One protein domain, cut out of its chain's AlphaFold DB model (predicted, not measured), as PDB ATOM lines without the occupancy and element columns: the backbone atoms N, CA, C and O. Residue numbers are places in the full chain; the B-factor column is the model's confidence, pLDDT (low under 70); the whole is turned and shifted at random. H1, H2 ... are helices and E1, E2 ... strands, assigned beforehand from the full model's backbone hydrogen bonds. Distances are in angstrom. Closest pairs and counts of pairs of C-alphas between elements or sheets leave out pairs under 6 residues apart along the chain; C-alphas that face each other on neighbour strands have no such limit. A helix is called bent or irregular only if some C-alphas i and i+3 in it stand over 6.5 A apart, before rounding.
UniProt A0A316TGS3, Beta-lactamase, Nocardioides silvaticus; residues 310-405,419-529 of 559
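This is residues 310 to 405 and 419 to 529 of the 559 residues of the protein "Beta-lactamase" of Nocardioides silvaticus (UniProt A0A316TGS3). A long two-stranded hairpin, E5 and E6, runs along one side of a cluster of mostly crossed helices whose core is H1, with H3, H4, H6 and H7 packed round it. Two short strand pairs, E1 with E4 and E2 with E3, lie at the end by H3; at the opposite end residues 449 to 471 make a long loop with no named element. The printed part has 207 residues, with eight named helices and six named strands in the order H1 E1 E2 E3 E4 H2 H3 H4 H5 H6 H7 H8 E5 E6, the three two-stranded sheets each antiparallel. The class is mixed, and the whole is compact, with a radius of gyration of the C-alphas of 16.5 A and spans of 51 by 39 by 32 A.

E5, residues 503 to 512, and E6, residues 518 to 528, form an antiparallel hairpin; N 505 and O 525 are 2.8 A apart, within hydrogen-bond range. H1, residues 314 to 327, comes closest to E5 at the C-alphas of Ser 315 and Gly 507, 4.1 A. H6, residues 436 to 448, comes closest to E6 at C-alphas 443 and 527, 6.4 A. H7, residues 472 to 488, touches H1 at a steep tilt of 38 degrees, opposite ways, closest at C-alphas 326 and 474, 6.8 A. H4, residues 388 to 395, touches residues 320 to 324 of H1, about perpendicular at 80 degrees, closest at C-alphas 324 and 392, 5.3 A. H2, residues 365 to 371, touches H7, closest at C-alphas 370 and 485, 3.9 A. H8, residues 492 to 496, touches H7 only at the corner, closest at C-alphas 486 and 492, 4.4 A. H3, residues 374 to 383, touches H1, closest at C-alphas 325 and 383, 7.0 A. H5, residues 419 to 425, only just touches H3, with 3 pairs of C-alphas within 8 A, closest at 378 and 423, 5.2 A. E1, residues 335 to 338, pairs antiparallel with E4, residues 361 to 364; N 338 and O 361 are 2.8 A apart. E1 runs on into E2, residues 341 to 344, at 95 degrees; E2 forms a hairpin with E3, residues 347 to 350, with N 349 and O 342 2.8 A apart. Every O i to N i+4 pair is within hydrogen-bond range in H2, H4, H5 and H6, against 7 of 10 in H1, 3 of 6 in H3, 11 of 13 in H7 and 0 of 1 in H8, where 1 of 2 O i to N i+3 pairs is.

E6 measures 33.1 A, E5 30.8 A, H7 24.2 A, H1 21.2 A and H6 18.2 A. H1 begins at C-alpha 314 (-43.309, -8.729, -9.033), and E6 ends at C-alpha 528 (-43.198, -16.533, -29.143). H3 is irregular, with C-alphas 379 and 382 7.4 A apart; H8 is only just irregular, with C-alphas 493 and 496 6.9 A apart.

The farthest C-alphas, Gly 346 and Asp 459, are 52.3 A apart. Residues 406 to 418 are not printed, and C-alphas 405 and 419 are 37.6 A apart across this cut. The link H6 to H7 is long. No printed residue has a pLDDT under 70.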
ATOM      1  N   GLN A 310     -54.839  -3.394 -11.284       97.19
ATOM      2  CA  GLN A 310     -53.662  -2.713 -10.746       97.19
ATOM      3  C   GLN A 310     -53.048  -3.586  -9.661       97.19
ATOM      4  O   GLN A 310     -53.569  -3.661  -8.548       97.19
ATOM      5  N   PHE A 311     -51.959  -4.277  -9.991       97.12
ATOM      6  CA  PHE A 311     -51.288  -5.166  -9.046       97.12
ATOM      7  C   PHE A 311     -49.773  -5.020  -9.143       97.12
ATOM      8  O   PHE A 311     -49.258  -4.726 -10.225       97.12
ATOM      9  N   PRO A 312     -49.032  -5.290  -8.059       97.38
ATOM     10  CA  PRO A 312     -47.586  -5.394  -8.133       97.38
ATOM     11  C   PRO A 312     -47.169  -6.473  -9.156       97.38
ATOM     12  O   PRO A 312     -47.561  -7.638  -9.005       97.38
ATOM     13  N   PRO A 313     -46.381  -6.134 -10.195       97.69
ATOM     14  CA  PRO A 313     -45.976  -7.079 -11.247       97.69
ATOM     15  C   PRO A 313     -44.970  -8.135 -10.756       97.69
ATOM     16  O   PRO A 313     -44.702  -9.145 -11.427       97.69
ATOM     17  N   GLY A 314     -44.369  -7.902  -9.585       96.50
ATOM     18  CA  GLY A 314     -43.309  -8.729  -9.033       96.50
ATOM     19  C   GLY A 314     -42.150  -8.887 -10.013       96.50
ATOM     20  O   GLY A 314     -41.865  -8.032 -10.851       96.50
ATOM     21  N   SER A 315     -41.488 -10.042  -9.958       97.50
ATOM     22  CA  SER A 315     -40.283 -10.294 -10.760       97.50
ATOM     23  C   SER A 315     -40.468 -10.272 -12.288       97.50
ATOM     24  O   SER A 315     -39.459 -10.386 -12.985       97.50
ATOM     25  N   THR A 316     -41.684 -10.125 -12.831       98.56
ATOM     26  CA  THR A 316     -41.839  -9.836 -14.271       98.56
ATOM     27  C   THR A 316     -41.274  -8.461 -14.636       98.56
ATOM     28  O   THR A 316     -40.665  -8.312 -15.693       98.56
ATOM     29  N   PHE A 317     -41.333  -7.500 -13.708       98.69
ATOM     30  CA  PHE A 317     -40.787  -6.152 -13.866       98.69
ATOM     31  C   PHE A 317     -39.261  -6.117 -14.017       98.69
ATOM     32  O   PHE A 317     -38.709  -5.159 -14.542       98.69
ATOM     33  N   LYS A 318     -38.553  -7.197 -13.665       98.75
ATOM     34  CA  LYS A 318     -37.102  -7.293 -13.886       98.75
ATOM     35  C   LYS A 318     -36.701  -7.213 -15.360       98.75
ATOM     36  O   LYS A 318     -35.535  -6.966 -15.620       98.75
ATOM     37  N   LEU A 319     -37.624  -7.384 -16.312       98.88
ATOM     38  CA  LEU A 319     -37.370  -7.045 -17.718       98.88
ATOM     39  C   LEU A 319     -37.067  -5.545 -17.884       98.88
ATOM     40  O   LEU A 319     -36.097  -5.184 -18.546       98.88
ATOM     41  N   VAL A 320     -37.844  -4.693 -17.211       98.81
ATOM     42  CA  VAL A 320     -37.638  -3.241 -17.157       98.81
ATOM     43  C   VAL A 320     -36.358  -2.912 -16.392       98.81
ATOM     44  O   VAL A 320     -35.504  -2.195 -16.908       98.81
ATOM     45  N   SER A 321     -36.171  -3.493 -15.201       98.75
ATOM     46  CA  SER A 321     -34.949  -3.287 -14.412       98.75
ATOM     47  C   SER A 321     -33.693  -3.729 -15.172       98.75
ATOM     48  O   SER A 321     -32.655  -3.083 -15.078       98.75
ATOM     49  N   SER A 322     -33.774  -4.806 -15.959       98.81
ATOM     50  CA  SER A 322     -32.685  -5.241 -16.832       98.81
ATOM     51  C   SER A 322     -32.373  -4.204 -17.903       98.81
ATOM     52  O   SER A 322     -31.202  -3.901 -18.078       98.81
ATOM     53  N   LEU A 323     -33.374  -3.619 -18.573       98.88
ATOM     54  CA  LEU A 323     -33.129  -2.544 -19.544       98.88
ATOM     55  C   LEU A 323     -32.440  -1.339 -18.888       98.88
ATOM     56  O   LEU A 323     -31.490  -0.801 -19.451       98.88
ATOM     57  N   ALA A 324     -32.867  -0.949 -17.684       98.69
ATOM     58  CA  ALA A 324     -32.221   0.128 -16.935       98.69
ATOM     59  C   ALA A 324     -30.739  -0.184 -16.648       98.69
ATOM     60  O   ALA A 324     -29.872   0.651 -16.892       98.69
ATOM     61  N   LEU A 325     -30.428  -1.409 -16.211       98.81
ATOM     62  CA  LEU A 325     -29.049  -1.843 -15.956       98.81
ATOM     63  C   LEU A 325     -28.196  -1.898 -17.231       98.81
ATOM     64  O   LEU A 325     -27.032  -1.504 -17.200       98.81
ATOM     65  N   LEU A 326     -28.767  -2.340 -18.356       98.75
ATOM     66  CA  LEU A 326     -28.074  -2.310 -19.648       98.75
ATOM     67  C   LEU A 326     -27.718  -0.870 -20.047       98.75
ATOM     68  O   LEU A 326     -26.590  -0.589 -20.447       98.75
ATOM     69  N   ARG A 327     -28.644   0.076 -19.845       98.56
ATOM     70  CA  ARG A 327     -28.416   1.512 -20.091       98.56
ATOM     71  C   ARG A 327     -27.380   2.133 -19.160       98.56
ATOM     72  O   ARG A 327     -26.666   3.044 -19.577       98.56
ATOM     73  N   ALA A 328     -27.258   1.617 -17.940       98.31
ATOM     74  CA  ALA A 328     -26.200   1.985 -17.002       98.31
ATOM     75  C   ALA A 328     -24.817   1.416 -17.385       98.31
ATOM     76  O   ALA A 328     -23.810   1.765 -16.769       98.31
ATOM     77  N   GLY A 329     -24.737   0.587 -18.433       97.94
ATOM     78  CA  GLY A 329     -23.487   0.068 -18.986       97.94
ATOM     79  C   GLY A 329     -23.166  -1.374 -18.599       97.94
ATOM     80  O   GLY A 329     -22.053  -1.827 -18.873       97.94
ATOM     81  N   LEU A 330     -24.105  -2.097 -17.978       98.50
ATOM     82  CA  LEU A 330     -23.986  -3.544 -17.817       98.50
ATOM     83  C   LEU A 330     -24.317  -4.251 -19.138       98.50
ATOM     84  O   LEU A 330     -24.995  -3.727 -20.013       98.50
ATOM     85  N   ASP A 331     -23.868  -5.492 -19.246       98.50
ATOM     86  CA  ASP A 331     -24.203  -6.420 -20.323       98.50
ATOM     87  C   ASP A 331     -24.700  -7.762 -19.731       98.50
ATOM     88  O   ASP A 331     -24.622  -7.978 -18.514       98.50
ATOM     89  N   PRO A 332     -25.219  -8.703 -20.546       98.62
ATOM     90  CA  PRO A 332     -25.690 -10.001 -20.050       98.62
ATOM     91  C   PRO A 332     -24.641 -10.833 -19.286       98.62
ATOM     92  O   PRO A 332     -25.012 -11.701 -18.487       98.62
ATOM     93  N   ASP A 333     -23.351 -10.596 -19.539       98.44
ATOM     94  CA  ASP A 333     -22.199 -11.285 -18.947       98.44
ATOM     95  C   ASP A 333     -21.657 -10.602 -17.685       98.44
ATOM     96  O   ASP A 333     -20.869 -11.201 -16.946       98.44
ATOM     97  N   SER A 334     -22.101  -9.378 -17.411       98.50
ATOM     98  CA  SER A 334     -21.666  -8.578 -16.278       98.50
ATOM     99  C   SER A 334     -21.959  -9.296 -14.969       98.50
ATOM    100  O   SER A 334     -23.050  -9.831 -14.745       98.50
ATOM    101  N   THR A 335     -20.956  -9.332 -14.096       98.00
ATOM    102  CA  THR A 335     -21.049 -10.014 -12.807       98.00
ATOM    103  C   THR A 335     -21.892  -9.201 -11.834       98.00
ATOM    104  O   THR A 335     -21.547  -8.069 -11.508       98.00
ATOM    105  N   VAL A 336     -22.942  -9.819 -11.301       97.62
ATOM    106  CA  VAL A 336     -23.779  -9.283 -10.223       97.62
ATOM    107  C   VAL A 336     -23.739 -10.216  -9.015       97.62
ATOM    108  O   VAL A 336     -23.644 -11.438  -9.155       97.62
ATOM    109  N   SER A 337     -23.819  -9.649  -7.810       97.00
ATOM    110  CA  SER A 337     -23.786 -10.442  -6.578       97.00
ATOM    111  C   SER A 337     -25.196 -10.862  -6.162       97.00
ATOM    112  O   SER A 337     -26.036 -10.017  -5.870       97.00
ATOM    113  N   CYS A 338     -25.457 -12.168  -6.107       96.56
ATOM    114  CA  CYS A 338     -26.715 -12.779  -5.673       96.56
ATOM    115  C   CYS A 338     -26.526 -13.499  -4.319       96.56
ATOM    116  O   CYS A 338     -26.483 -14.737  -4.269       96.56
ATOM    117  N   PRO A 339     -26.353 -12.776  -3.194       95.19
ATOM    118  CA  PRO A 339     -26.314 -13.405  -1.878       95.19
ATOM    119  C   PRO A 339     -27.684 -14.001  -1.520       95.19
ATOM    120  O   PRO A 339     -28.708 -13.631  -2.094       95.19
ATOM    121  N   SER A 340     -27.729 -14.914  -0.546       90.62
ATOM    122  CA  SER A 340     -28.996 -15.504  -0.085       90.62
ATOM    123  C   SER A 340     -29.962 -14.462   0.482       90.62
ATOM    124  O   SER A 340     -31.169 -14.570   0.276       90.62
ATOM    125  N   THR A 341     -29.418 -13.458   1.176       93.88
ATOM    126  CA  THR A 341     -30.151 -12.301   1.688       93.88
ATOM    127  C   THR A 341     -29.345 -11.022   1.478       93.88
ATOM    128  O   THR A 341     -28.119 -11.056   1.358       93.88
ATOM    129  N   LEU A 342     -30.043  -9.893   1.412       95.50
ATOM    130  CA  LEU A 342     -29.468  -8.554   1.329       95.50
ATOM    131  C   LEU A 342     -30.279  -7.616   2.223       95.50
ATOM    132  O   LEU A 342     -31.504  -7.620   2.158       95.50
ATOM    133  N   THR A 343     -29.616  -6.805   3.044       96.56
ATOM    134  CA  THR A 343     -30.292  -5.807   3.883       96.56
ATOM    135  C   THR A 343     -30.163  -4.420   3.265       96.56
ATOM    136  O   THR A 343     -29.046  -3.971   3.013       96.56
ATOM    137  N   VAL A 344     -31.290  -3.733   3.079       96.00
ATOM    138  CA  VAL A 344     -31.349  -2.321   2.672       96.00
ATOM    139  C   VAL A 344     -32.164  -1.574   3.715       96.00
ATOM    140  O   VAL A 344     -33.260  -2.011   4.050       96.00
ATOM    141  N   ASP A 345     -31.590  -0.510   4.279       93.94
ATOM    142  CA  ASP A 345     -32.221   0.336   5.305       93.94
ATOM    143  C   ASP A 345     -32.940  -0.459   6.425       93.94
ATOM    144  O   ASP A 345     -34.068  -0.197   6.831       93.94
ATOM    145  N   GLY A 346     -32.287  -1.526   6.902       91.50
ATOM    146  CA  GLY A 346     -32.804  -2.386   7.969       91.50
ATOM    147  C   GLY A 346     -33.851  -3.430   7.551       91.50
ATOM    148  O   GLY A 346     -34.155  -4.304   8.365       91.50
ATOM    149  N   LYS A 347     -34.355  -3.418   6.307       92.69
ATOM    150  CA  LYS A 347     -35.198  -4.490   5.751       92.69
ATOM    151  C   LYS A 347     -34.336  -5.565   5.096       92.69
ATOM    152  O   LYS A 347     -33.510  -5.276   4.234       92.69
ATOM    153  N   GLU A 348     -34.538  -6.819   5.492       94.88
ATOM    154  CA  GLU A 348     -33.930  -7.972   4.828       94.88
ATOM    155  C   GLU A 348     -34.772  -8.400   3.620       94.88
ATOM    156  O   GLU A 348     -35.983  -8.595   3.724       94.88
ATOM    157  N   PHE A 349     -34.115  -8.561   2.476       93.25
ATOM    158  CA  PHE A 349     -34.668  -9.111   1.249       93.25
ATOM    159  C   PHE A 349     -34.054 -10.481   0.985       93.25
ATOM    160  O   PHE A 349     -32.841 -10.661   1.117       93.25
ATOM    161  N   GLY A 350     -34.885 -11.434   0.572       91.88
ATOM    162  CA  GLY A 350     -34.472 -12.790   0.221       91.88
ATOM    163  C   GLY A 350     -34.902 -13.192  -1.187       91.88
ATOM    164  O   GLY A 350     -35.700 -12.522  -1.850       91.88
ATOM    165  N   ASN A 351     -34.360 -14.319  -1.636       89.44
ATOM    166  CA  ASN A 351     -34.873 -15.046  -2.795       89.44
ATOM    167  C   ASN A 351     -36.035 -15.972  -2.375       89.44
ATOM    168  O   ASN A 351     -36.239 -16.210  -1.187       89.44
ATOM    169  N   TYR A 352     -36.791 -16.504  -3.342       81.19
ATOM    170  CA  TYR A 352     -37.879 -17.451  -3.056       81.19
ATOM    171  C   TYR A 352     -37.362 -18.738  -2.386       81.19
ATOM    172  O   TYR A 352     -36.191 -19.093  -2.525       81.19
ATOM    173  N   SER A 353     -38.242 -19.446  -1.670       73.31
ATOM    174  CA  SER A 353     -37.874 -20.531  -0.742       73.31
ATOM    175  C   SER A 353     -37.020 -21.650  -1.350       73.31
ATOM    176  O   SER A 353     -36.135 -22.170  -0.676       73.31
ATOM    177  N   ASP A 354     -37.255 -21.988  -2.619       73.19
ATOM    178  CA  ASP A 354     -36.575 -23.078  -3.333       73.19
ATOM    179  C   ASP A 354     -35.519 -22.574  -4.337       73.19
ATOM    180  O   ASP A 354     -35.209 -23.254  -5.318       73.19
ATOM    181  N   TYR A 355     -34.981 -21.364  -4.135       82.81
ATOM    182  CA  TYR A 355     -33.992 -20.772  -5.039       82.81
ATOM    183  C   TYR A 355     -32.733 -21.659  -5.159       82.81
ATOM    184  O   TYR A 355     -32.165 -22.069  -4.139       82.81
ATOM    185  N   PRO A 356     -32.247 -21.952  -6.382       80.69
ATOM    186  CA  PRO A 356     -31.152 -22.893  -6.570       80.69
ATOM    187  C   PRO A 356     -29.846 -22.351  -5.989       80.69
ATOM    188  O   PRO A 356     -29.331 -21.316  -6.408       80.69
ATOM    189  N   SER A 357     -29.250 -23.104  -5.061       82.94
ATOM    190  CA  SER A 357     -27.980 -22.726  -4.424       82.94
ATOM    191  C   SER A 357     -26.827 -22.587  -5.427       82.94
ATOM    192  O   SER A 357     -25.919 -21.786  -5.214       82.94
ATOM    193  N   SER A 358     -26.892 -23.299  -6.558       82.25
ATOM    194  CA  SER A 358     -25.950 -23.184  -7.680       82.25
ATOM    195  C   SER A 358     -26.014 -21.846  -8.421       82.25
ATOM    196  O   SER A 358     -25.140 -21.580  -9.239       82.25
ATOM    197  N   ALA A 359     -27.022 -21.016  -8.148       86.69
ATOM    198  CA  ALA A 359     -27.196 -19.691  -8.729       86.69
ATOM    199  C   ALA A 359     -27.082 -18.570  -7.684       86.69
ATOM    200  O   ALA A 359     -27.712 -17.524  -7.830       86.69
ATOM    201  N   THR A 360     -26.320 -18.801  -6.613       89.25
ATOM    202  CA  THR A 360     -25.979 -17.791  -5.599       89.25
ATOM    203  C   THR A 360     -24.509 -17.378  -5.712       89.25
ATOM    204  O   THR A 360     -23.707 -18.082  -6.326       89.25
ATOM    205  N   GLY A 361     -24.150 -16.243  -5.109       92.69
ATOM    206  CA  GLY A 361     -22.819 -15.641  -5.222       92.69
ATOM    207  C   GLY A 361     -22.688 -14.753  -6.457       92.69
ATOM    208  O   GLY A 361     -23.672 -14.173  -6.909       92.69
ATOM    209  N   ASP A 362     -21.473 -14.635  -6.982       96.75
ATOM    210  CA  ASP A 362     -21.183 -13.795  -8.143       96.75
ATOM    211  C   ASP A 362     -21.552 -14.540  -9.430       96.75
ATOM    212  O   ASP A 362     -20.933 -15.548  -9.790       96.75
ATOM    213  N   ILE A 363     -22.597 -14.062 -10.103       96.50
ATOM    214  CA  ILE A 363     -23.194 -14.697 -11.282       96.50
ATOM    215  C   ILE A 363     -23.387 -13.672 -12.410       96.50
ATOM    216  O   ILE A 363     -23.523 -12.484 -12.129       96.50
ATOM    217  N   PRO A 364     -23.446 -14.100 -13.684       97.94
ATOM    218  CA  PRO A 364     -23.815 -13.208 -14.782       97.94
ATOM    219  C   PRO A 364     -25.227 -12.629 -14.614       97.94
ATOM    220  O   PRO A 364     -26.132 -13.340 -14.156       97.94
ATOM    221  N   LEU A 365     -25.452 -11.394 -15.071       98.50
ATOM    222  CA  LEU A 365     -26.766 -10.739 -15.069       98.50
ATOM    223  C   LEU A 365     -27.844 -11.602 -15.742       98.50
ATOM    224  O   LEU A 365     -28.939 -11.768 -15.197       98.50
ATOM    225  N   ARG A 366     -27.521 -12.259 -16.865       97.94
ATOM    226  CA  ARG A 366     -28.451 -13.193 -17.527       97.94
ATOM    227  C   ARG A 366     -28.870 -14.361 -16.635       97.94
ATOM    228  O   ARG A 366     -30.020 -14.787 -16.681       97.94
ATOM    229  N   THR A 367     -27.966 -14.865 -15.790       97.31
ATOM    230  CA  THR A 367     -28.267 -15.934 -14.826       97.31
ATOM    231  C   THR A 367     -29.148 -15.403 -13.701       97.31
ATOM    232  O   THR A 367     -30.095 -16.081 -13.301       97.31
ATOM    233  N   ALA A 368     -28.886 -14.180 -13.227       97.75
ATOM    234  CA  ALA A 368     -29.723 -13.523 -12.230       97.75
ATOM    235  C   ALA A 368     -31.160 -13.321 -12.737       97.75
ATOM    236  O   ALA A 368     -32.103 -13.607 -11.995       97.75
ATOM    237  N   LEU A 369     -31.354 -12.907 -13.997       98.31
ATOM    238  CA  LEU A 369     -32.690 -12.810 -14.595       98.31
ATOM    239  C   LEU A 369     -33.326 -14.196 -14.785       98.31
ATOM    240  O   LEU A 369     -34.476 -14.390 -14.380       98.31
ATOM    241  N   ALA A 370     -32.574 -15.161 -15.330       97.50
ATOM    242  CA  ALA A 370     -33.039 -16.524 -15.599       97.50
ATOM    243  C   ALA A 370     -33.560 -17.233 -14.340       97.50
ATOM    244  O   ALA A 370     -34.622 -17.854 -14.366       97.50
ATOM    245  N   GLN A 371     -32.831 -17.112 -13.229       96.06
ATOM    246  CA  GLN A 371     -33.205 -17.695 -11.936       96.06
ATOM    247  C   GLN A 371     -34.073 -16.764 -11.092       96.06
ATOM    248  O   GLN A 371     -34.548 -17.154 -10.029       96.06
ATOM    249  N   SER A 372     -34.316 -15.542 -11.575       96.06
ATOM    250  CA  SER A 372     -35.104 -14.517 -10.904       96.06
ATOM    251  C   SER A 372     -34.547 -14.101  -9.533       96.06
ATOM    252  O   SER A 372     -35.322 -13.856  -8.609       96.06
ATOM    253  N   CYS A 373     -33.223 -13.967  -9.396       97.19
ATOM    254  CA  CYS A 373     -32.580 -13.519  -8.156       97.19
ATOM    255  C   CYS A 373     -33.079 -12.123  -7.758       97.19
ATOM    256  O   CYS A 373     -33.001 -11.190  -8.549       97.19
ATOM    257  N   ASN A 374     -33.636 -11.957  -6.560       96.75
ATOM    258  CA  ASN A 374     -34.053 -10.655  -6.035       96.75
ATOM    259  C   ASN A 374     -32.840  -9.847  -5.579       96.75
ATOM    260  O   ASN A 374     -32.677  -8.695  -5.966       96.75
ATOM    261  N   THR A 375     -31.965 -10.478  -4.798       97.19
ATOM    262  CA  THR A 375     -30.828  -9.809  -4.156       97.19
ATOM    263  C   THR A 375     -29.811  -9.264  -5.156       97.19
ATOM    264  O   THR A 375     -29.215  -8.234  -4.876       97.19
ATOM    265  N   ALA A 376     -29.676  -9.870  -6.340       97.81
ATOM    266  CA  ALA A 376     -28.839  -9.343  -7.421       97.81
ATOM    267  C   ALA A 376     -29.373  -8.028  -8.003       97.81
ATOM    268  O   ALA A 376     -28.616  -7.073  -8.140       97.81
ATOM    269  N   PHE A 377     -30.674  -7.958  -8.303       98.31
ATOM    270  CA  PHE A 377     -31.286  -6.740  -8.845       98.31
ATOM    271  C   PHE A 377     -31.299  -5.616  -7.805       98.31
ATOM    272  O   PHE A 377     -30.929  -4.494  -8.117       98.31
ATOM    273  N   ILE A 378     -31.629  -5.930  -6.549       97.88
ATOM    274  CA  ILE A 378     -31.574  -4.962  -5.440       97.88
ATOM    275  C   ILE A 378     -30.129  -4.524  -5.148       97.88
ATOM    276  O   ILE A 378     -29.862  -3.374  -4.790       97.88
ATOM    277  N   GLY A 379     -29.179  -5.451  -5.269       96.94
ATOM    278  CA  GLY A 379     -27.756  -5.196  -5.070       96.94
ATOM    279  C   GLY A 379     -27.170  -4.257  -6.119       96.94
ATOM    280  O   GLY A 379     -26.259  -3.505  -5.792       96.94
ATOM    281  N   ALA A 380     -27.730  -4.250  -7.330       96.81
ATOM    282  CA  ALA A 380     -27.326  -3.376  -8.429       96.81
ATOM    283  C   ALA A 380     -27.990  -1.983  -8.396       96.81
ATOM    284  O   ALA A 380     -27.835  -1.216  -9.338       96.81
ATOM    285  N   ARG A 381     -28.728  -1.631  -7.329       95.06
ATOM    286  CA  ARG A 381     -29.428  -0.334  -7.225       95.06
ATOM    287  C   ARG A 381     -28.503   0.878  -7.359       95.06
ATOM    288  O   ARG A 381     -28.930   1.893  -7.884       95.06
ATOM    289  N   ASP A 382     -27.254   0.758  -6.906       94.75
ATOM    290  CA  ASP A 382     -26.283   1.858  -6.908       94.75
ATOM    291  C   ASP A 382     -25.746   2.163  -8.325       94.75
ATOM    292  O   ASP A 382     -25.080   3.178  -8.523       94.75
ATOM    293  N   GLU A 383     -26.046   1.306  -9.311       96.44
ATOM    294  CA  GLU A 383     -25.749   1.533 -10.734       96.44
ATOM    295  C   GLU A 383     -26.777   2.462 -11.406       96.44
ATOM    296  O   GLU A 383     -26.534   2.950 -12.506       96.44
ATOM    297  N   LEU A 384     -27.933   2.689 -10.773       96.56
ATOM    298  CA  LEU A 384     -29.074   3.389 -11.360       96.56
ATOM    299  C   LEU A 384     -29.307   4.746 -10.688       96.56
ATOM    300  O   LEU A 384     -29.233   4.879  -9.468       96.56
ATOM    301  N   GLY A 385     -29.632   5.753 -11.495       94.44
ATOM    302  CA  GLY A 385     -30.162   7.033 -11.041       94.44
ATOM    303  C   GLY A 385     -31.680   7.013 -10.840       94.44
ATOM    304  O   GLY A 385     -32.388   6.140 -11.346       94.44
ATOM    305  N   ASP A 386     -32.193   8.033 -10.147       89.38
ATOM    306  CA  ASP A 386     -33.596   8.127  -9.706       89.38
ATOM    307  C   ASP A 386     -34.638   7.990 -10.836       89.38
ATOM    308  O   ASP A 386     -35.752   7.531 -10.596       89.38
ATOM    309  N   SER A 387     -34.304   8.392 -12.069       93.19
ATOM    310  CA  SER A 387     -35.219   8.358 -13.219       93.19
ATOM    311  C   SER A 387     -34.970   7.206 -14.193       93.19
ATOM    312  O   SER A 387     -35.776   7.013 -15.105       93.19
ATOM    313  N   ASP A 388     -33.901   6.424 -14.019       96.50
ATOM    314  CA  ASP A 388     -33.496   5.410 -15.002       96.50
ATOM    315  C   ASP A 388     -34.528   4.287 -15.115       96.50
ATOM    316  O   ASP A 388     -34.829   3.817 -16.215       96.50
ATOM    317  N   LEU A 389     -35.131   3.899 -13.987       96.69
ATOM    318  CA  LEU A 389     -36.155   2.857 -13.949       96.69
ATOM    319  C   LEU A 389     -37.436   3.293 -14.673       96.69
ATOM    320  O   LEU A 389     -37.969   2.537 -15.484       96.69
ATOM    321  N   ALA A 390     -37.894   4.527 -14.440       96.50
ATOM    322  CA  ALA A 390     -39.060   5.094 -15.119       96.50
ATOM    323  C   ALA A 390     -38.800   5.306 -16.621       96.50
ATOM    324  O   ALA A 390     -39.657   4.998 -17.448       96.50
ATOM    325  N   ALA A 391     -37.601   5.761 -17.000       96.69
ATOM    326  CA  ALA A 391     -37.223   5.923 -18.403       96.69
ATOM    327  C   ALA A 391     -37.160   4.576 -19.146       96.69
ATOM    328  O   ALA A 391     -37.626   4.470 -20.283       96.69
ATOM    329  N   ALA A 392     -36.612   3.532 -18.514       98.25
ATOM    330  CA  ALA A 392     -36.634   2.173 -19.051       98.25
ATOM    331  C   ALA A 392     -38.068   1.632 -19.175       98.25
ATOM    332  O   ALA A 392     -38.405   1.052 -20.206       98.25
ATOM    333  N   ALA A 393     -38.920   1.872 -18.175       98.06
ATOM    334  CA  ALA A 393     -40.326   1.467 -18.188       98.06
ATOM    335  C   ALA A 393     -41.080   2.086 -19.374       98.06
ATOM    336  O   ALA A 393     -41.687   1.360 -20.163       98.06
ATOM    337  N   ALA A 394     -40.943   3.400 -19.567       97.38
ATOM    338  CA  ALA A 394     -41.580   4.121 -20.665       97.38
ATOM    339  C   ALA A 394     -41.151   3.600 -22.045       97.38
ATOM    340  O   ALA A 394     -41.954   3.534 -22.969       97.38
ATOM    341  N   SER A 395     -39.899   3.152 -22.171       97.56
ATOM    342  CA  SER A 395     -39.368   2.591 -23.421       97.56
ATOM    343  C   SER A 395     -40.001   1.243 -23.796       97.56
ATOM    344  O   SER A 395     -39.940   0.832 -24.949       97.56
ATOM    345  N   LEU A 396     -40.601   0.556 -22.819       98.00
ATOM    346  CA  LEU A 396     -41.271  -0.738 -22.965       98.00
ATOM    347  C   LEU A 396     -42.802  -0.628 -22.819       98.00
ATOM    348  O   LEU A 396     -43.473  -1.648 -22.659       98.00
ATOM    349  N   GLY A 397     -43.357   0.590 -22.843       95.62
ATOM    350  CA  GLY A 397     -44.804   0.835 -22.792       95.62
ATOM    351  C   GLY A 397     -45.421   0.744 -21.396       95.62
ATOM    352  O   GLY A 397     -46.619   0.505 -21.261       95.62
ATOM    353  N   PHE A 398     -44.609   0.914 -20.351       97.50
ATOM    354  CA  PHE A 398     -45.032   0.890 -18.953       97.50
ATOM    355  C   PHE A 398     -44.978   2.302 -18.356       97.50
ATOM    356  O   PHE A 398     -43.951   2.974 -18.429       97.50
ATOM    357  N   GLY A 399     -46.055   2.728 -17.692       94.38
ATOM    358  CA  GLY A 399     -46.124   4.009 -16.981       94.38
ATOM    359  C   GLY A 399     -46.385   5.221 -17.876       94.38
ATOM    360  O   GLY A 399     -46.298   6.350 -17.398       94.38
ATOM    361  N   VAL A 400     -46.699   4.995 -19.155       87.94
ATOM    362  CA  VAL A 400     -47.051   6.037 -20.122       87.94
ATOM    363  C   VAL A 400     -48.543   5.956 -20.396       87.94
ATOM    364  O   VAL A 400     -49.019   4.944 -20.897       87.94
ATOM    365  N   ASP A 401     -49.274   7.007 -20.041       87.94
ATOM    366  CA  ASP A 401     -50.720   7.050 -20.233       87.94
ATOM    367  C   ASP A 401     -51.081   7.367 -21.692       87.94
ATOM    368  O   ASP A 401     -50.547   8.307 -22.289       87.94
ATOM    369  N   HIS A 402     -52.007   6.589 -22.249       88.56
ATOM    370  CA  HIS A 402     -52.571   6.786 -23.579       88.56
ATOM    371  C   HIS A 402     -54.095   6.630 -23.506       88.56
ATOM    372  O   HIS A 402     -54.594   5.672 -22.920       88.56
ATOM    373  N   ASP A 403     -54.855   7.506 -24.169       92.19
ATOM    374  CA  ASP A 403     -56.257   7.182 -24.453       92.19
ATOM    375  C   ASP A 403     -56.276   6.158 -25.586       92.19
ATOM    376  O   ASP A 403     -55.840   6.467 -26.693       92.19
ATOM    377  N   LEU A 404     -56.733   4.939 -25.297       93.62
ATOM    378  CA  LEU A 404     -56.834   3.854 -26.276       93.62
ATOM    379  C   LEU A 404     -58.236   3.700 -26.873       93.62
ATOM    380  O   LEU A 404     -58.499   2.720 -27.569       93.62
ATOM    381  N   GLY A 405     -59.182   4.580 -26.537       94.56
ATOM    382  CA  GLY A 405     -60.579   4.359 -26.908       94.56
ATOM    383  C   GLY A 405     -61.309   3.372 -25.984       94.56
ATOM    384  O   GLY A 405     -62.500   3.128 -26.139       94.56
ATOM    385  N   GLU A 419     -35.383   4.293   0.649       93.31
ATOM    386  CA  GLU A 419     -34.401   3.355   0.069       93.31
ATOM    387  C   GLU A 419     -34.927   1.913   0.037       93.31
ATOM    388  O   GLU A 419     -34.632   1.146  -0.879       93.31
ATOM    389  N   THR A 420     -35.738   1.545   1.032       94.44
ATOM    390  CA  THR A 420     -36.392   0.237   1.099       94.44
ATOM    391  C   THR A 420     -37.401   0.048  -0.037       94.44
ATOM    392  O   THR A 420     -37.476  -1.037  -0.617       94.44
ATOM    393  N   GLU A 421     -38.183   1.079  -0.351       94.12
ATOM    394  CA  GLU A 421     -39.122   1.056  -1.475       94.12
ATOM    395  C   GLU A 421     -38.380   1.058  -2.809       94.12
ATOM    396  O   GLU A 421     -38.660   0.196  -3.633       94.12
ATOM    397  N   ALA A 422     -37.352   1.898  -2.967       94.50
ATOM    398  CA  ALA A 422     -36.512   1.921  -4.167       94.50
ATOM    399  C   ALA A 422     -35.887   0.545  -4.458       94.50
ATOM    400  O   ALA A 422     -35.883   0.063  -5.592       94.50
ATOM    401  N   ALA A 423     -35.411  -0.136  -3.413       95.75
ATOM    402  CA  ALA A 423     -34.948  -1.515  -3.502       95.75
ATOM    403  C   ALA A 423     -36.068  -2.477  -3.937       95.75
ATOM    404  O   ALA A 423     -35.860  -3.317  -4.811       95.75
ATOM    405  N   ALA A 424     -37.258  -2.372  -3.347       96.00
ATOM    406  CA  ALA A 424     -38.388  -3.234  -3.685       96.00
ATOM    407  C   ALA A 424     -38.930  -2.992  -5.112       96.00
ATOM    408  O   ALA A 424     -39.376  -3.942  -5.763       96.00
ATOM    409  N   ASP A 425     -38.843  -1.766  -5.630       96.88
ATOM    410  CA  ASP A 425     -39.278  -1.395  -6.982       96.88
ATOM    411  C   ASP A 425     -38.458  -2.087  -8.069       96.88
ATOM    412  O   ASP A 425     -39.021  -2.570  -9.051       96.88
ATOM    413  N   LEU A 426     -37.152  -2.282  -7.851       97.38
ATOM    414  CA  LEU A 426     -36.279  -3.017  -8.780       97.38
ATOM    415  C   LEU A 426     -36.713  -4.468  -9.020       97.38
ATOM    416  O   LEU A 426     -36.285  -5.093  -9.996       97.38
ATOM    417  N   ILE A 427     -37.558  -5.015  -8.145       97.12
ATOM    418  CA  ILE A 427     -38.132  -6.357  -8.269       97.12
ATOM    419  C   ILE A 427     -39.662  -6.345  -8.402       97.12
ATOM    420  O   ILE A 427     -40.267  -7.416  -8.318       97.12
ATOM    421  N   GLY A 428     -40.271  -5.171  -8.603       96.56
ATOM    422  CA  GLY A 428     -41.710  -4.989  -8.806       96.56
ATOM    423  C   GLY A 428     -42.578  -5.257  -7.571       96.56
ATOM    424  O   GLY A 428     -43.712  -5.708  -7.733       96.56
ATOM    425  N   GLN A 429     -42.047  -5.070  -6.355       92.88
ATOM    426  CA  GLN A 429     -42.762  -5.306  -5.083       92.88
ATOM    427  C   GLN A 429     -42.812  -4.082  -4.146       92.88
ATOM    428  O   GLN A 429     -43.176  -4.227  -2.979       92.88
ATOM    429  N   GLY A 430     -42.394  -2.902  -4.606       90.75
ATOM    430  CA  GLY A 430     -42.544  -1.651  -3.860       90.75
ATOM    431  C   GLY A 430     -43.851  -0.942  -4.221       90.75
ATOM    432  O   GLY A 430     -44.931  -1.436  -3.909       90.75
ATOM    433  N   THR A 431     -43.741   0.211  -4.870       93.69
ATOM    434  CA  THR A 431     -44.843   1.079  -5.306       93.69
ATOM    435  C   THR A 431     -45.318   0.780  -6.731       93.69
ATOM    436  O   THR A 431     -46.384   1.245  -7.129       93.69
ATOM    437  N   ILE A 432     -44.550  -0.010  -7.493       97.12
ATOM    438  CA  ILE A 432     -44.868  -0.349  -8.885       97.12
ATOM    439  C   ILE A 432     -46.200  -1.097  -8.978       97.12
ATOM    440  O   ILE A 432     -46.364  -2.169  -8.390       97.12
ATOM    441  N   LEU A 433     -47.112  -0.589  -9.806       97.81
ATOM    442  CA  LEU A 433     -48.371  -1.249 -10.151       97.81
ATOM    443  C   LEU A 433     -48.457  -1.468 -11.656       97.81
ATOM    444  O   LEU A 433     -47.997  -0.643 -12.437       97.81
ATOM    445  N   ALA A 434     -49.061  -2.578 -12.067       98.19
ATOM    446  CA  ALA A 434     -49.224  -2.946 -13.466       98.19
ATOM    447  C   ALA A 434     -50.581  -3.603 -13.714       98.19
ATOM    448  O   ALA A 434     -51.097  -4.327 -12.854       98.19
ATOM    449  N   SER A 435     -51.108  -3.415 -14.924       98.50
ATOM    450  CA  SER A 435     -52.143  -4.293 -15.463       98.50
ATOM    451  C   SER A 435     -51.518  -5.483 -16.203       98.50
ATOM    452  O   SER A 435     -50.363  -5.417 -16.644       98.50
ATOM    453  N   PRO A 436     -52.258  -6.591 -16.377       98.69
ATOM    454  CA  PRO A 436     -51.867  -7.666 -17.280       98.69
ATOM    455  C   PRO A 436     -51.593  -7.180 -18.701       98.69
ATOM    456  O   PRO A 436     -50.597  -7.600 -19.287       98.69
ATOM    457  N   MET A 437     -52.392  -6.245 -19.221       98.69
ATOM    458  CA  MET A 437     -52.132  -5.609 -20.511       98.69
ATOM    459  C   MET A 437     -50.769  -4.916 -20.531       98.69
ATOM    460  O   MET A 437     -49.977  -5.208 -21.418       98.69
ATOM    461  N   THR A 438     -50.437  -4.097 -19.527       98.56
ATOM    462  CA  THR A 438     -49.116  -3.453 -19.426       98.56
ATOM    463  C   THR A 438     -47.979  -4.467 -19.461       98.56
ATOM    464  O   THR A 438     -46.993  -4.282 -20.169       98.56
ATOM    465  N   MET A 439     -48.094  -5.564 -18.712       98.81
ATOM    466  CA  MET A 439     -47.032  -6.570 -18.687       98.81
ATOM    467  C   MET A 439     -46.937  -7.370 -19.994       98.81
ATOM    468  O   MET A 439     -45.836  -7.791 -20.360       98.81
ATOM    469  N   ALA A 440     -48.045  -7.534 -20.727       98.88
ATOM    470  CA  ALA A 440     -48.030  -8.061 -22.090       98.88
ATOM    471  C   ALA A 440     -47.322  -7.083 -23.045       98.88
ATOM    472  O   ALA A 440     -46.490  -7.511 -23.841       98.88
ATOM    473  N   THR A 441     -47.562  -5.776 -22.904       98.62
ATOM    474  CA  THR A 441     -46.886  -4.716 -23.670       98.62
ATOM    475  C   THR A 441     -45.378  -4.718 -23.451       98.62
ATOM    476  O   THR A 441     -44.613  -4.611 -24.410       98.62
ATOM    477  N   VAL A 442     -44.930  -4.905 -22.204       98.81
ATOM    478  CA  VAL A 442     -43.500  -4.976 -21.875       98.81
ATOM    479  C   VAL A 442     -42.824  -6.114 -22.633       98.81
ATOM    480  O   VAL A 442     -41.807  -5.896 -23.289       98.81
ATOM    481  N   ILE A 443     -43.375  -7.333 -22.577       98.88
ATOM    482  CA  ILE A 443     -42.761  -8.473 -23.272       98.88
ATOM    483  C   ILE A 443     -42.934  -8.382 -24.797       98.88
ATOM    484  O   ILE A 443     -42.042  -8.823 -25.521       98.88
ATOM    485  N   ALA A 444     -44.012  -7.759 -25.288       98.88
ATOM    486  CA  ALA A 444     -44.195  -7.449 -26.706       98.88
ATOM    487  C   ALA A 444     -43.106  -6.496 -27.213       98.88
ATOM    488  O   ALA A 444     -42.460  -6.790 -28.213       98.88
ATOM    489  N   SER A 445     -42.821  -5.427 -26.466       98.62
ATOM    490  CA  SER A 445     -41.777  -4.454 -26.806       98.62
ATOM    491  C   SER A 445     -40.378  -5.073 -26.794       98.62
ATOM    492  O   SER A 445     -39.556  -4.794 -27.663       98.62
ATOM    493  N   VAL A 446     -40.107  -5.984 -25.850       98.75
ATOM    494  CA  VAL A 446     -38.857  -6.765 -25.848       98.75
ATOM    495  C   VAL A 446     -38.759  -7.674 -27.076       98.75
ATOM    496  O   VAL A 446     -37.680  -7.805 -27.657       98.75
ATOM    497  N   GLN A 447     -39.858  -8.328 -27.456       98.69
ATOM    498  CA  GLN A 447     -39.893  -9.254 -28.586       98.69
ATOM    499  C   GLN A 447     -39.704  -8.532 -29.926       98.69
ATOM    500  O   GLN A 447     -38.884  -8.979 -30.734       98.69
ATOM    501  N   GLU A 448     -40.422  -7.426 -30.125       98.50
ATOM    502  CA  GLU A 448     -40.334  -6.574 -31.315       98.50
ATOM    503  C   GLU A 448     -38.983  -5.849 -31.383       98.50
ATOM    504  O   GLU A 448     -38.356  -5.757 -32.436       98.50
ATOM    505  N   GLY A 449     -38.473  -5.403 -30.231       98.19
ATOM    506  CA  GLY A 449     -37.271  -4.576 -30.132       98.19
ATOM    507  C   GLY A 449     -37.533  -3.078 -30.286       98.19
ATOM    508  O   GLY A 449     -36.588  -2.305 -30.410       98.19
ATOM    509  N   ALA A 450     -38.798  -2.669 -30.241       97.19
ATOM    510  CA  ALA A 450     -39.253  -1.286 -30.224       97.19
ATOM    511  C   ALA A 450     -40.440  -1.150 -29.259       97.19
ATOM    512  O   ALA A 450     -40.996  -2.152 -28.815       97.19
ATOM    513  N   LEU A 451     -40.832   0.085 -28.931       96.12
ATOM    514  CA  LEU A 451     -42.049   0.325 -28.158       96.12
ATOM    515  C   LEU A 451     -43.266  -0.220 -28.918       96.12
ATOM    516  O   LEU A 451     -43.548   0.218 -30.032       96.12
ATOM    517  N   VAL A 452     -44.012  -1.116 -28.277       96.56
ATOM    518  CA  VAL A 452     -45.325  -1.570 -28.741       96.56
ATOM    519  C   VAL A 452     -46.400  -0.784 -27.996       96.56
ATOM    520  O   VAL A 452     -46.385  -0.725 -26.769       96.56
ATOM    521  N   VAL A 453     -47.344  -0.189 -28.726       95.06
ATOM    522  CA  VAL A 453     -48.510   0.499 -28.149       95.06
ATOM    523  C   VAL A 453     -49.745  -0.379 -28.365       95.06
ATOM    524  O   VAL A 453     -50.069  -0.669 -29.517       95.06
ATOM    525  N   PRO A 454     -50.433  -0.833 -27.300       96.25
ATOM    526  CA  PRO A 454     -51.601  -1.692 -27.445       96.25
ATOM    527  C   PRO A 454     -52.720  -1.004 -28.225       96.25
ATOM    528  O   PRO A 454     -53.090   0.124 -27.915       96.25
ATOM    529  N   THR A 455     -53.292  -1.710 -29.192       96.25
ATOM    530  CA  THR A 455     -54.395  -1.234 -30.029       96.25
ATOM    531  C   THR A 455     -55.528  -2.243 -29.953       96.25
ATOM    532  O   THR A 455     -55.296  -3.430 -30.158       96.25
ATOM    533  N   LEU A 456     -56.741  -1.782 -29.635       97.62
ATOM    534  CA  LEU A 456     -57.947  -2.619 -29.620       97.62
ATOM    535  C   LEU A 456     -58.929  -2.236 -30.720       97.62
ATOM    536  O   LEU A 456     -59.574  -3.118 -31.266       97.62
ATOM    537  N   ILE A 457     -59.075  -0.943 -31.000       97.38
ATOM    538  CA  ILE A 457     -60.067  -0.394 -31.926       97.38
ATOM    539  C   ILE A 457     -59.324   0.009 -33.196       97.38
ATOM    540  O   ILE A 457     -58.390   0.805 -33.130       97.38
ATOM    541  N   ALA A 458     -59.692  -0.582 -34.332       93.06
ATOM    542  CA  ALA A 458     -58.874  -0.559 -35.545       93.06
ATOM    543  C   ALA A 458     -58.711   0.845 -36.153       93.06
ATOM    544  O   ALA A 458     -57.660   1.153 -36.711       93.06
ATOM    545  N   ASP A 459     -59.730   1.694 -36.029       91.62
ATOM    546  CA  ASP A 459     -59.753   3.069 -36.537       91.62
ATOM    547  C   ASP A 459     -59.444   4.123 -35.459       91.62
ATOM    548  O   ASP A 459     -59.579   5.324 -35.705       91.62
ATOM    549  N   TYR A 460     -59.002   3.696 -34.272       93.56
ATOM    550  CA  TYR A 460     -58.651   4.602 -33.187       93.56
ATOM    551  C   TYR A 460     -57.171   4.991 -33.244       93.56
ATOM    552  O   TYR A 460     -56.275   4.180 -33.005       93.56
ATOM    553  N   GLU A 461     -56.899   6.266 -33.520       89.88
ATOM    554  CA  GLU A 461     -55.534   6.787 -33.553       89.88
ATOM    555  C   GLU A 461     -55.026   7.109 -32.142       89.88
ATOM    556  O   GLU A 461     -55.484   8.045 -31.482       89.88
ATOM    557  N   VAL A 462     -54.020   6.358 -31.686       88.62
ATOM    558  CA  VAL A 462     -53.333   6.639 -30.422       88.62
ATOM    559  C   VAL A 462     -52.244   7.681 -30.650       88.62
ATOM    560  O   VAL A 462     -51.347   7.506 -31.478       88.62
ATOM    561  N   ALA A 463     -52.293   8.772 -29.887       86.38
ATOM    562  CA  ALA A 463     -51.267   9.803 -29.961       86.38
ATOM    563  C   ALA A 463     -49.892   9.235 -29.548       86.38
ATOM    564  O   ALA A 463     -49.785   8.566 -28.511       86.38
ATOM    565  N   PRO A 464     -48.821   9.514 -30.318       81.50
ATOM    566  CA  PRO A 464     -47.485   9.058 -29.968       81.50
ATOM    567  C   PRO A 464     -47.005   9.754 -28.693       81.50
ATOM    568  O   PRO A 464     -47.279  10.937 -28.475       81.50
ATOM    569  N   HIS A 465     -46.234   9.034 -27.880       81.88
ATOM    570  CA  HIS A 465     -45.588   9.589 -26.694       81.88
ATOM    571  C   HIS A 465     -44.070   9.638 -26.857       81.88
ATOM    572  O   HIS A 465     -43.466   8.754 -27.474       81.88
ATOM    573  N   ASP A 466     -43.455  10.677 -26.293       85.94
ATOM    574  CA  ASP A 466     -42.004  10.830 -26.305       85.94
ATOM    575  C   ASP A 466     -41.359   9.818 -25.353       85.94
ATOM    576  O   ASP A 466     -41.768   9.671 -24.203       85.94
ATOM    577  N   HIS A 467     -40.364   9.090 -25.843       88.50
ATOM    578  CA  HIS A 467     -39.673   8.061 -25.078       88.50
ATOM    579  C   HIS A 467     -38.280   7.817 -25.654       88.50
ATOM    580  O   HIS A 467     -38.007   8.037 -26.837       88.50
ATOM    581  N   THR A 468     -37.385   7.297 -24.817       94.19
ATOM    582  CA  THR A 468     -36.083   6.818 -25.282       94.19
ATOM    583  C   THR A 468     -36.270   5.482 -25.993       94.19
ATOM    584  O   THR A 468     -36.491   4.462 -25.346       94.19
ATOM    585  N   ALA A 469     -36.164   5.472 -27.320       95.62
ATOM    586  CA  ALA A 469     -36.294   4.249 -28.109       95.62
ATOM    587  C   ALA A 469     -35.320   3.143 -27.654       95.62
ATOM    588  O   ALA A 469     -34.203   3.422 -27.207       95.62
ATOM    589  N   LEU A 470     -35.746   1.885 -27.796       96.75
ATOM    590  CA  LEU A 470     -34.855   0.732 -27.682       96.75
ATOM    591  C   LEU A 470     -33.850   0.745 -28.834       96.75
ATOM    592  O   LEU A 470     -34.190   1.008 -29.987       96.75
ATOM    593  N   THR A 471     -32.607   0.422 -28.515       98.19
ATOM    594  CA  THR A 471     -31.585   0.086 -29.501       98.19
ATOM    595  C   THR A 471     -31.661  -1.397 -29.862       98.19
ATOM    596  O   THR A 471     -32.076  -2.234 -29.054       98.19
ATOM    597  N   ASP A 472     -31.182  -1.748 -31.057       98.06
ATOM    598  CA  ASP A 472     -31.107  -3.147 -31.504       98.06
ATOM    599  C   ASP A 472     -30.293  -4.027 -30.536       98.06
ATOM    600  O   ASP A 472     -30.628  -5.195 -30.320       98.06
ATOM    601  N   GLU A 473     -29.235  -3.466 -29.938       98.50
ATOM    602  CA  GLU A 473     -28.374  -4.154 -28.971       98.50
ATOM    603  C   GLU A 473     -29.111  -4.427 -27.654       98.50
ATOM    604  O   GLU A 473     -29.137  -5.573 -27.203       98.50
ATOM    605  N   GLU A 474     -29.783  -3.422 -27.079       98.62
ATOM    606  CA  GLU A 474     -30.612  -3.597 -25.876       98.62
ATOM    607  C   GLU A 474     -31.702  -4.652 -26.111       98.62
ATOM    608  O   GLU A 474     -31.879  -5.566 -25.302       98.62
ATOM    609  N   ALA A 475     -32.401  -4.578 -27.248       98.25
ATOM    610  CA  ALA A 475     -33.437  -5.538 -27.612       98.25
ATOM    611  C   ALA A 475     -32.878  -6.961 -27.764       98.25
ATOM    612  O   ALA A 475     -33.512  -7.937 -27.355       98.25
ATOM    613  N   GLN A 476     -31.700  -7.117 -28.374       98.62
ATOM    614  CA  GLN A 476     -31.040  -8.416 -28.504       98.62
ATOM    615  C   GLN A 476     -30.656  -8.989 -27.134       98.62
ATOM    616  O   GLN A 476     -30.950 -10.153 -26.853       98.62
ATOM    617  N   GLN A 477     -30.041  -8.175 -26.276       98.81
ATOM    618  CA  GLN A 477     -29.596  -8.580 -24.943       98.81
ATOM    619  C   GLN A 477     -30.781  -8.945 -24.038       98.81
ATOM    620  O   GLN A 477     -30.747  -9.978 -23.367       98.81
ATOM    621  N   LEU A 478     -31.870  -8.169 -24.060       98.69
ATOM    622  CA  LEU A 478     -33.096  -8.495 -23.324       98.69
ATOM    623  C   LEU A 478     -33.702  -9.823 -23.783       98.69
ATOM    624  O   LEU A 478     -34.039 -10.658 -22.942       98.69
ATOM    625  N   ARG A 479     -33.791 -10.062 -25.099       98.75
ATOM    626  CA  ARG A 479     -34.286 -11.334 -25.651       98.75
ATOM    627  C   ARG A 479     -33.398 -12.512 -25.259       98.75
ATOM    628  O   ARG A 479     -33.924 -13.562 -24.893       98.75
ATOM    629  N   GLU A 480     -32.074 -12.353 -25.273       98.44
ATOM    630  CA  GLU A 480     -31.137 -13.385 -24.811       98.44
ATOM    631  C   GLU A 480     -31.356 -13.718 -23.328       98.44
ATOM    632  O   GLU A 480     -31.512 -14.889 -22.963       98.44
ATOM    633  N   MET A 481     -31.427 -12.701 -22.468       98.75
ATOM    634  CA  MET A 481     -31.632 -12.905 -21.035       98.75
ATOM    635  C   MET A 481     -33.011 -13.519 -20.738       98.75
ATOM    636  O   MET A 481     -33.109 -14.461 -19.946       98.75
ATOM    637  N   ALA A 482     -34.071 -13.049 -21.403       98.75
ATOM    638  CA  ALA A 482     -35.423 -13.594 -21.275       98.75
ATOM    639  C   ALA A 482     -35.534 -15.022 -21.841       98.75
ATOM    640  O   ALA A 482     -36.278 -15.848 -21.307       98.75
ATOM    641  N   ARG A 483     -34.749 -15.377 -22.869       98.62
ATOM    642  CA  ARG A 483     -34.623 -16.766 -23.339       98.62
ATOM    643  C   ARG A 483     -33.981 -17.661 -22.279       98.62
ATOM    644  O   ARG A 483     -34.407 -18.805 -22.114       98.62
ATOM    645  N   GLY A 484     -33.011 -17.137 -21.526       98.31
ATOM    646  CA  GLY A 484     -32.360 -17.835 -20.415       98.31
ATOM    647  C   GLY A 484     -33.338 -18.351 -19.352       98.31
ATOM    648  O   GLY A 484     -33.138 -19.442 -18.812       98.31
ATOM    649  N   VAL A 485     -34.437 -17.623 -19.113       98.19
ATOM    650  CA  VAL A 485     -35.521 -18.033 -18.200       98.19
ATOM    651  C   VAL A 485     -36.158 -19.358 -18.633       98.19
ATOM    652  O   VAL A 485     -36.494 -20.179 -17.782       98.19
ATOM    653  N   VAL A 486     -36.283 -19.596 -19.941       98.25
ATOM    654  CA  VAL A 486     -36.874 -20.820 -20.506       98.25
ATOM    655  C   VAL A 486     -35.836 -21.934 -20.634       98.25
ATOM    656  O   VAL A 486     -36.108 -23.082 -20.309       98.25
ATOM    657  N   THR A 487     -34.616 -21.636 -21.083       97.19
ATOM    658  CA  THR A 487     -33.628 -22.695 -21.371       97.19
ATOM    659  C   THR A 487     -32.941 -23.270 -20.138       97.19
ATOM    660  O   THR A 487     -32.342 -24.340 -20.218       97.19
ATOM    661  N   GLY A 488     -32.977 -22.569 -19.007       91.12
ATOM    662  CA  GLY A 488     -32.340 -23.051 -17.782       91.12
ATOM    663  C   GLY A 488     -32.828 -22.388 -16.504       91.12
ATOM    664  O   GLY A 488     -32.168 -22.539 -15.481       91.12
ATOM    665  N   GLY A 489     -33.927 -21.637 -16.559       94.56
ATOM    666  CA  GLY A 489     -34.417 -20.810 -15.464       94.56
ATOM    667  C   GLY A 489     -35.802 -21.200 -14.956       94.56
ATOM    668  O   GLY A 489     -36.266 -22.335 -15.103       94.56
ATOM    669  N   SER A 490     -36.470 -20.222 -14.350       93.62
ATOM    670  CA  SER A 490     -37.761 -20.397 -13.678       93.62
ATOM    671  C   SER A 490     -38.951 -20.668 -14.610       93.62
ATOM    672  O   SER A 490     -40.032 -20.971 -14.112       93.62
ATOM    673  N   GLY A 491     -38.775 -20.559 -15.931       95.81
ATOM    674  CA  GLY A 491     -39.806 -20.793 -16.952       95.81
ATOM    675  C   GLY A 491     -39.552 -22.026 -17.823       95.81
ATOM    676  O   GLY A 491     -40.025 -22.075 -18.957       95.81
ATOM    677  N   SER A 492     -38.768 -22.992 -17.335       96.06
ATOM    678  CA  SER A 492     -38.322 -24.159 -18.113       96.06
ATOM    679  C   SER A 492     -39.431 -25.065 -18.649       96.06
ATOM    680  O   SER A 492     -39.213 -25.751 -19.644       96.06
ATOM    681  N   GLN A 493     -40.636 -25.016 -18.079       95.75
ATOM    682  CA  GLN A 493     -41.809 -25.714 -18.609       95.75
ATOM    683  C   GLN A 493     -42.192 -25.262 -20.031       95.75
ATOM    684  O   GLN A 493     -42.726 -26.047 -20.805       95.75
ATOM    685  N   LEU A 494     -41.841 -24.032 -20.424       97.50
ATOM    686  CA  LEU A 494     -42.131 -23.510 -21.763       97.50
ATOM    687  C   LEU A 494     -41.151 -23.999 -22.841       97.50
ATOM    688  O   LEU A 494     -41.314 -23.666 -24.014       97.50
ATOM    689  N   ALA A 495     -40.113 -24.757 -22.472       96.38
ATOM    690  CA  ALA A 495     -39.076 -25.188 -23.410       96.38
ATOM    691  C   ALA A 495     -39.615 -26.106 -24.521       96.38
ATOM    692  O   ALA A 495     -39.100 -26.059 -25.639       96.38
ATOM    693  N   ASP A 496     -40.660 -26.882 -24.214       94.94
ATOM    694  CA  ASP A 496     -41.261 -27.882 -25.104       94.94
ATOM    695  C   ASP A 496     -42.569 -27.395 -25.767       94.94
ATOM    696  O   ASP A 496     -43.358 -28.201 -26.280       94.94
ATOM    697  N   VAL A 497     -42.851 -26.088 -25.731       96.94
ATOM    698  CA  VAL A 497     -43.958 -25.490 -26.498       96.94
ATOM    699  C   VAL A 497     -43.580 -25.503 -27.991       96.94
ATOM    700  O   VAL A 497     -42.502 -25.015 -28.341       96.94
ATOM    701  N   PRO A 498     -44.406 -26.081 -28.890       95.75
ATOM    702  CA  PRO A 498     -44.127 -26.120 -30.323       95.75
ATOM    703  C   PRO A 498     -44.022 -24.719 -30.930       95.75
ATOM    704  O   PRO A 498     -44.692 -23.801 -30.476       95.75
ATOM    705  N   GLY A 499     -43.220 -24.571 -31.986       95.06
ATOM    706  CA  GLY A 499     -43.070 -23.311 -32.721       95.06
ATOM    707  C   GLY A 499     -41.711 -22.631 -32.508       95.06
ATOM    708  O   GLY A 499     -40.731 -23.297 -32.154       95.06
ATOM    709  N   PRO A 500     -41.609 -21.315 -32.779       96.06
ATOM    710  CA  PRO A 500     -40.399 -20.537 -32.535       96.06
ATOM    711  C   PRO A 500     -39.947 -20.576 -31.064       96.06
ATOM    712  O   PRO A 500     -40.741 -20.884 -30.176       96.06
ATOM    713  N   PRO A 501     -38.682 -20.235 -30.766       96.81
ATOM    714  CA  PRO A 501     -38.205 -20.129 -29.392       96.81
ATOM    715  C   PRO A 501     -39.029 -19.141 -28.550       96.81
ATOM    716  O   PRO A 501     -39.116 -17.965 -28.886       96.81
ATOM    717  N   VAL A 502     -39.564 -19.612 -27.421       98.56
ATOM    718  CA  VAL A 502     -40.211 -18.774 -26.400       98.56
ATOM    719  C   VAL A 502     -39.174 -17.978 -25.591       98.56
ATOM    720  O   VAL A 502     -38.160 -18.541 -25.156       98.56
ATOM    721  N   ILE A 503     -39.438 -16.697 -25.342       98.81
ATOM    722  CA  ILE A 503     -38.812 -15.901 -24.273       98.81
ATOM    723  C   ILE A 503     -39.826 -15.693 -23.154       98.81
ATOM    724  O   ILE A 503     -41.022 -15.639 -23.427       98.81
ATOM    725  N   ALA A 504     -39.391 -15.596 -21.897       98.75
ATOM    726  CA  ALA A 504     -40.339 -15.460 -20.796       98.75
ATOM    727  C   ALA A 504     -39.762 -14.767 -19.567       98.75
ATOM    728  O   ALA A 504     -38.550 -14.653 -19.400       98.75
ATOM    729  N   LYS A 505     -40.653 -14.381 -18.653       98.69
ATOM    730  CA  LYS A 505     -40.301 -14.025 -17.283       98.69
ATOM    731  C   LYS A 505     -41.405 -14.432 -16.311       98.69
ATOM    732  O   LYS A 505     -42.567 -14.085 -16.487       98.69
ATOM    733  N   THR A 506     -41.036 -15.145 -15.247       97.06
ATOM    734  CA  THR A 506     -41.943 -15.420 -14.120       97.06
ATOM    735  C   THR A 506     -41.966 -14.254 -13.132       97.06
ATOM    736  O   THR A 506     -40.953 -13.573 -12.937       97.06
ATOM    737  N   GLY A 507     -43.089 -14.066 -12.446       94.12
ATOM    738  CA  GLY A 507     -43.233 -13.109 -11.358       94.12
ATOM    739  C   GLY A 507     -43.996 -13.682 -10.174       94.12
ATOM    740  O   GLY A 507     -44.919 -14.481 -10.314       94.12
ATOM    741  N   THR A 508     -43.574 -13.243  -8.999       93.12
ATOM    742  CA  THR A 508     -44.213 -13.496  -7.714       93.12
ATOM    743  C   THR A 508     -44.171 -12.164  -6.976       93.12
ATOM    744  O   THR A 508     -43.097 -11.551  -6.910       93.12
ATOM    745  N   ALA A 509     -45.314 -11.713  -6.469       92.50
ATOM    746  CA  ALA A 509     -45.402 -10.550  -5.595       92.50
ATOM    747  C   ALA A 509     -46.154 -10.931  -4.321       92.50
ATOM    748  O   ALA A 509     -47.287 -11.409  -4.385       92.50
ATOM    749  N   GLU A 510     -45.489 -10.767  -3.182       90.44
ATOM    750  CA  GLU A 510     -46.044 -11.100  -1.877       90.44
ATOM    751  C   GLU A 510     -46.838  -9.917  -1.323       90.44
ATOM    752  O   GLU A 510     -46.425  -8.766  -1.450       90.44
ATOM    753  N   PHE A 511     -47.968 -10.200  -0.681       88.06
ATOM    754  CA  PHE A 511     -48.765  -9.196   0.016       88.06
ATOM    755  C   PHE A 511     -49.299  -9.761   1.331       88.06
ATOM    756  O   PHE A 511     -49.525 -10.964   1.463       88.06
ATOM    757  N   ALA A 512     -49.492  -8.892   2.319       86.19
ATOM    758  CA  ALA A 512     -50.126  -9.275   3.573       86.19
ATOM    759  C   ALA A 512     -51.650  -9.239   3.407       86.19
ATOM    760  O   ALA A 512     -52.215  -8.207   3.049       86.19
ATOM    761  N   ALA A 513     -52.311 -10.359   3.681       86.12
ATOM    762  CA  ALA A 513     -53.759 -10.419   3.797       86.12
ATOM    763  C   ALA A 513     -54.238  -9.759   5.101       86.12
ATOM    764  O   ALA A 513     -53.452  -9.509   6.019       86.12
ATOM    765  N   GLU A 514     -55.547  -9.512   5.211       84.12
ATOM    766  CA  GLU A 514     -56.154  -8.885   6.398       84.12
ATOM    767  C   GLU A 514     -55.883  -9.659   7.699       84.12
ATOM    768  O   GLU A 514     -55.772  -9.067   8.771       84.12
ATOM    769  N   ASP A 515     -55.747 -10.983   7.609       87.75
ATOM    770  CA  ASP A 515     -55.436 -11.862   8.739       87.75
ATOM    771  C   ASP A 515     -53.933 -11.928   9.075       87.75
ATOM    772  O   ASP A 515     -53.527 -12.648   9.991       87.75
ATOM    773  N   GLY A 516     -53.105 -11.169   8.352       85.69
ATOM    774  CA  GLY A 516     -51.655 -11.125   8.494       85.69
ATOM    775  C   GLY A 516     -50.915 -12.280   7.818       85.69
ATOM    776  O   GLY A 516     -49.689 -12.346   7.926       85.69
ATOM    777  N   SER A 517     -51.612 -13.192   7.130       88.25
ATOM    778  CA  SER A 517     -50.959 -14.212   6.308       88.25
ATOM    779  C   SER A 517     -50.319 -13.585   5.067       88.25
ATOM    780  O   SER A 517     -50.847 -12.636   4.490       88.25
ATOM    781  N   ILE A 518     -49.162 -14.105   4.654       88.19
ATOM    782  CA  ILE A 518     -48.531 -13.692   3.400       88.19
ATOM    783  C   ILE A 518     -49.154 -14.496   2.264       88.19
ATOM    784  O   ILE A 518     -49.112 -15.727   2.260       88.19
ATOM    785  N   GLN A 519     -49.738 -13.778   1.315       92.12
ATOM    786  CA  GLN A 519     -50.311 -14.299   0.086       92.12
ATOM    787  C   GLN A 519     -49.475 -13.854  -1.110       92.12
ATOM    788  O   GLN A 519     -48.526 -13.081  -0.982       92.12
ATOM    789  N   THR A 520     -49.779 -14.399  -2.283       93.25
ATOM    790  CA  THR A 520     -48.952 -14.222  -3.473       93.25
ATOM    791  C   THR A 520     -49.808 -13.997  -4.704       93.25
ATOM    792  O   THR A 520     -50.652 -14.825  -5.048       93.25
ATOM    793  N   HIS A 521     -49.513 -12.911  -5.412       96.31
ATOM    794  CA  HIS A 521     -49.879 -12.747  -6.809       96.31
ATOM    795  C   HIS A 521     -48.903 -13.538  -7.684       96.31
ATOM    796  O   HIS A 521     -47.680 -13.393  -7.568       96.31
ATOM    797  N   ALA A 522     -49.443 -14.373  -8.567       97.56
ATOM    798  CA  ALA A 522     -48.667 -15.162  -9.511       97.56
ATOM    799  C   ALA A 522     -48.748 -14.550 -10.911       97.56
ATOM    800  O   ALA A 522     -49.835 -14.318 -11.440       97.56
ATOM    801  N   TRP A 523     -47.582 -14.347 -11.516       98.44
ATOM    802  CA  TRP A 523     -47.436 -13.737 -12.829       98.44
ATOM    803  C   TRP A 523     -46.560 -14.585 -13.742       98.44
ATOM    804  O   TRP A 523     -45.543 -15.144 -13.316       98.44
ATOM    805  N   MET A 524     -46.884 -14.610 -15.028       98.56
ATOM    806  CA  MET A 524     -45.929 -15.013 -16.053       98.56
ATOM    807  C   MET A 524     -46.175 -14.225 -17.332       98.56
ATOM    808  O   MET A 524     -47.318 -14.062 -17.745       98.56
ATOM    809  N   VAL A 525     -45.096 -13.751 -17.948       98.94
ATOM    810  CA  VAL A 525     -45.122 -13.157 -19.286       98.94
ATOM    811  C   VAL A 525     -44.266 -13.985 -20.228       98.94
ATOM    812  O   VAL A 525     -43.244 -14.537 -19.805       98.94
ATOM    813  N   ALA A 526     -44.661 -14.070 -21.490       98.81
ATOM    814  CA  ALA A 526     -43.885 -14.734 -22.525       98.81
ATOM    815  C   ALA A 526     -44.130 -14.112 -23.893       98.81
ATOM    816  O   ALA A 526     -45.167 -13.502 -24.117       98.81
ATOM    817  N   ALA A 527     -43.194 -14.310 -24.814       98.75
ATOM    818  CA  ALA A 527     -43.432 -14.069 -26.226       98.75
ATOM    819  C   ALA A 527     -42.870 -15.207 -27.081       98.75
ATOM    820  O   ALA A 527     -41.847 -15.814 -26.743       98.75
ATOM    821  N   GLN A 528     -43.555 -15.500 -28.182       98.06
ATOM    822  CA  GLN A 528     -43.198 -16.533 -29.143       98.06
ATOM    823  C   GLN A 528     -43.547 -16.066 -30.558       98.06
ATOM    824  O   GLN A 528     -44.714 -15.985 -30.927       98.06
ATOM    825  N   GLY A 529     -42.528 -15.778 -31.373       97.50
ATOM    826  CA  GLY A 529     -42.760 -15.211 -32.702       97.50
ATOM    827  C   GLY A 529     -43.438 -13.846 -32.596       97.50
ATOM    828  O   GLY A 529     -42.850 -12.932 -32.025       97.50
TER     829      GLY A 529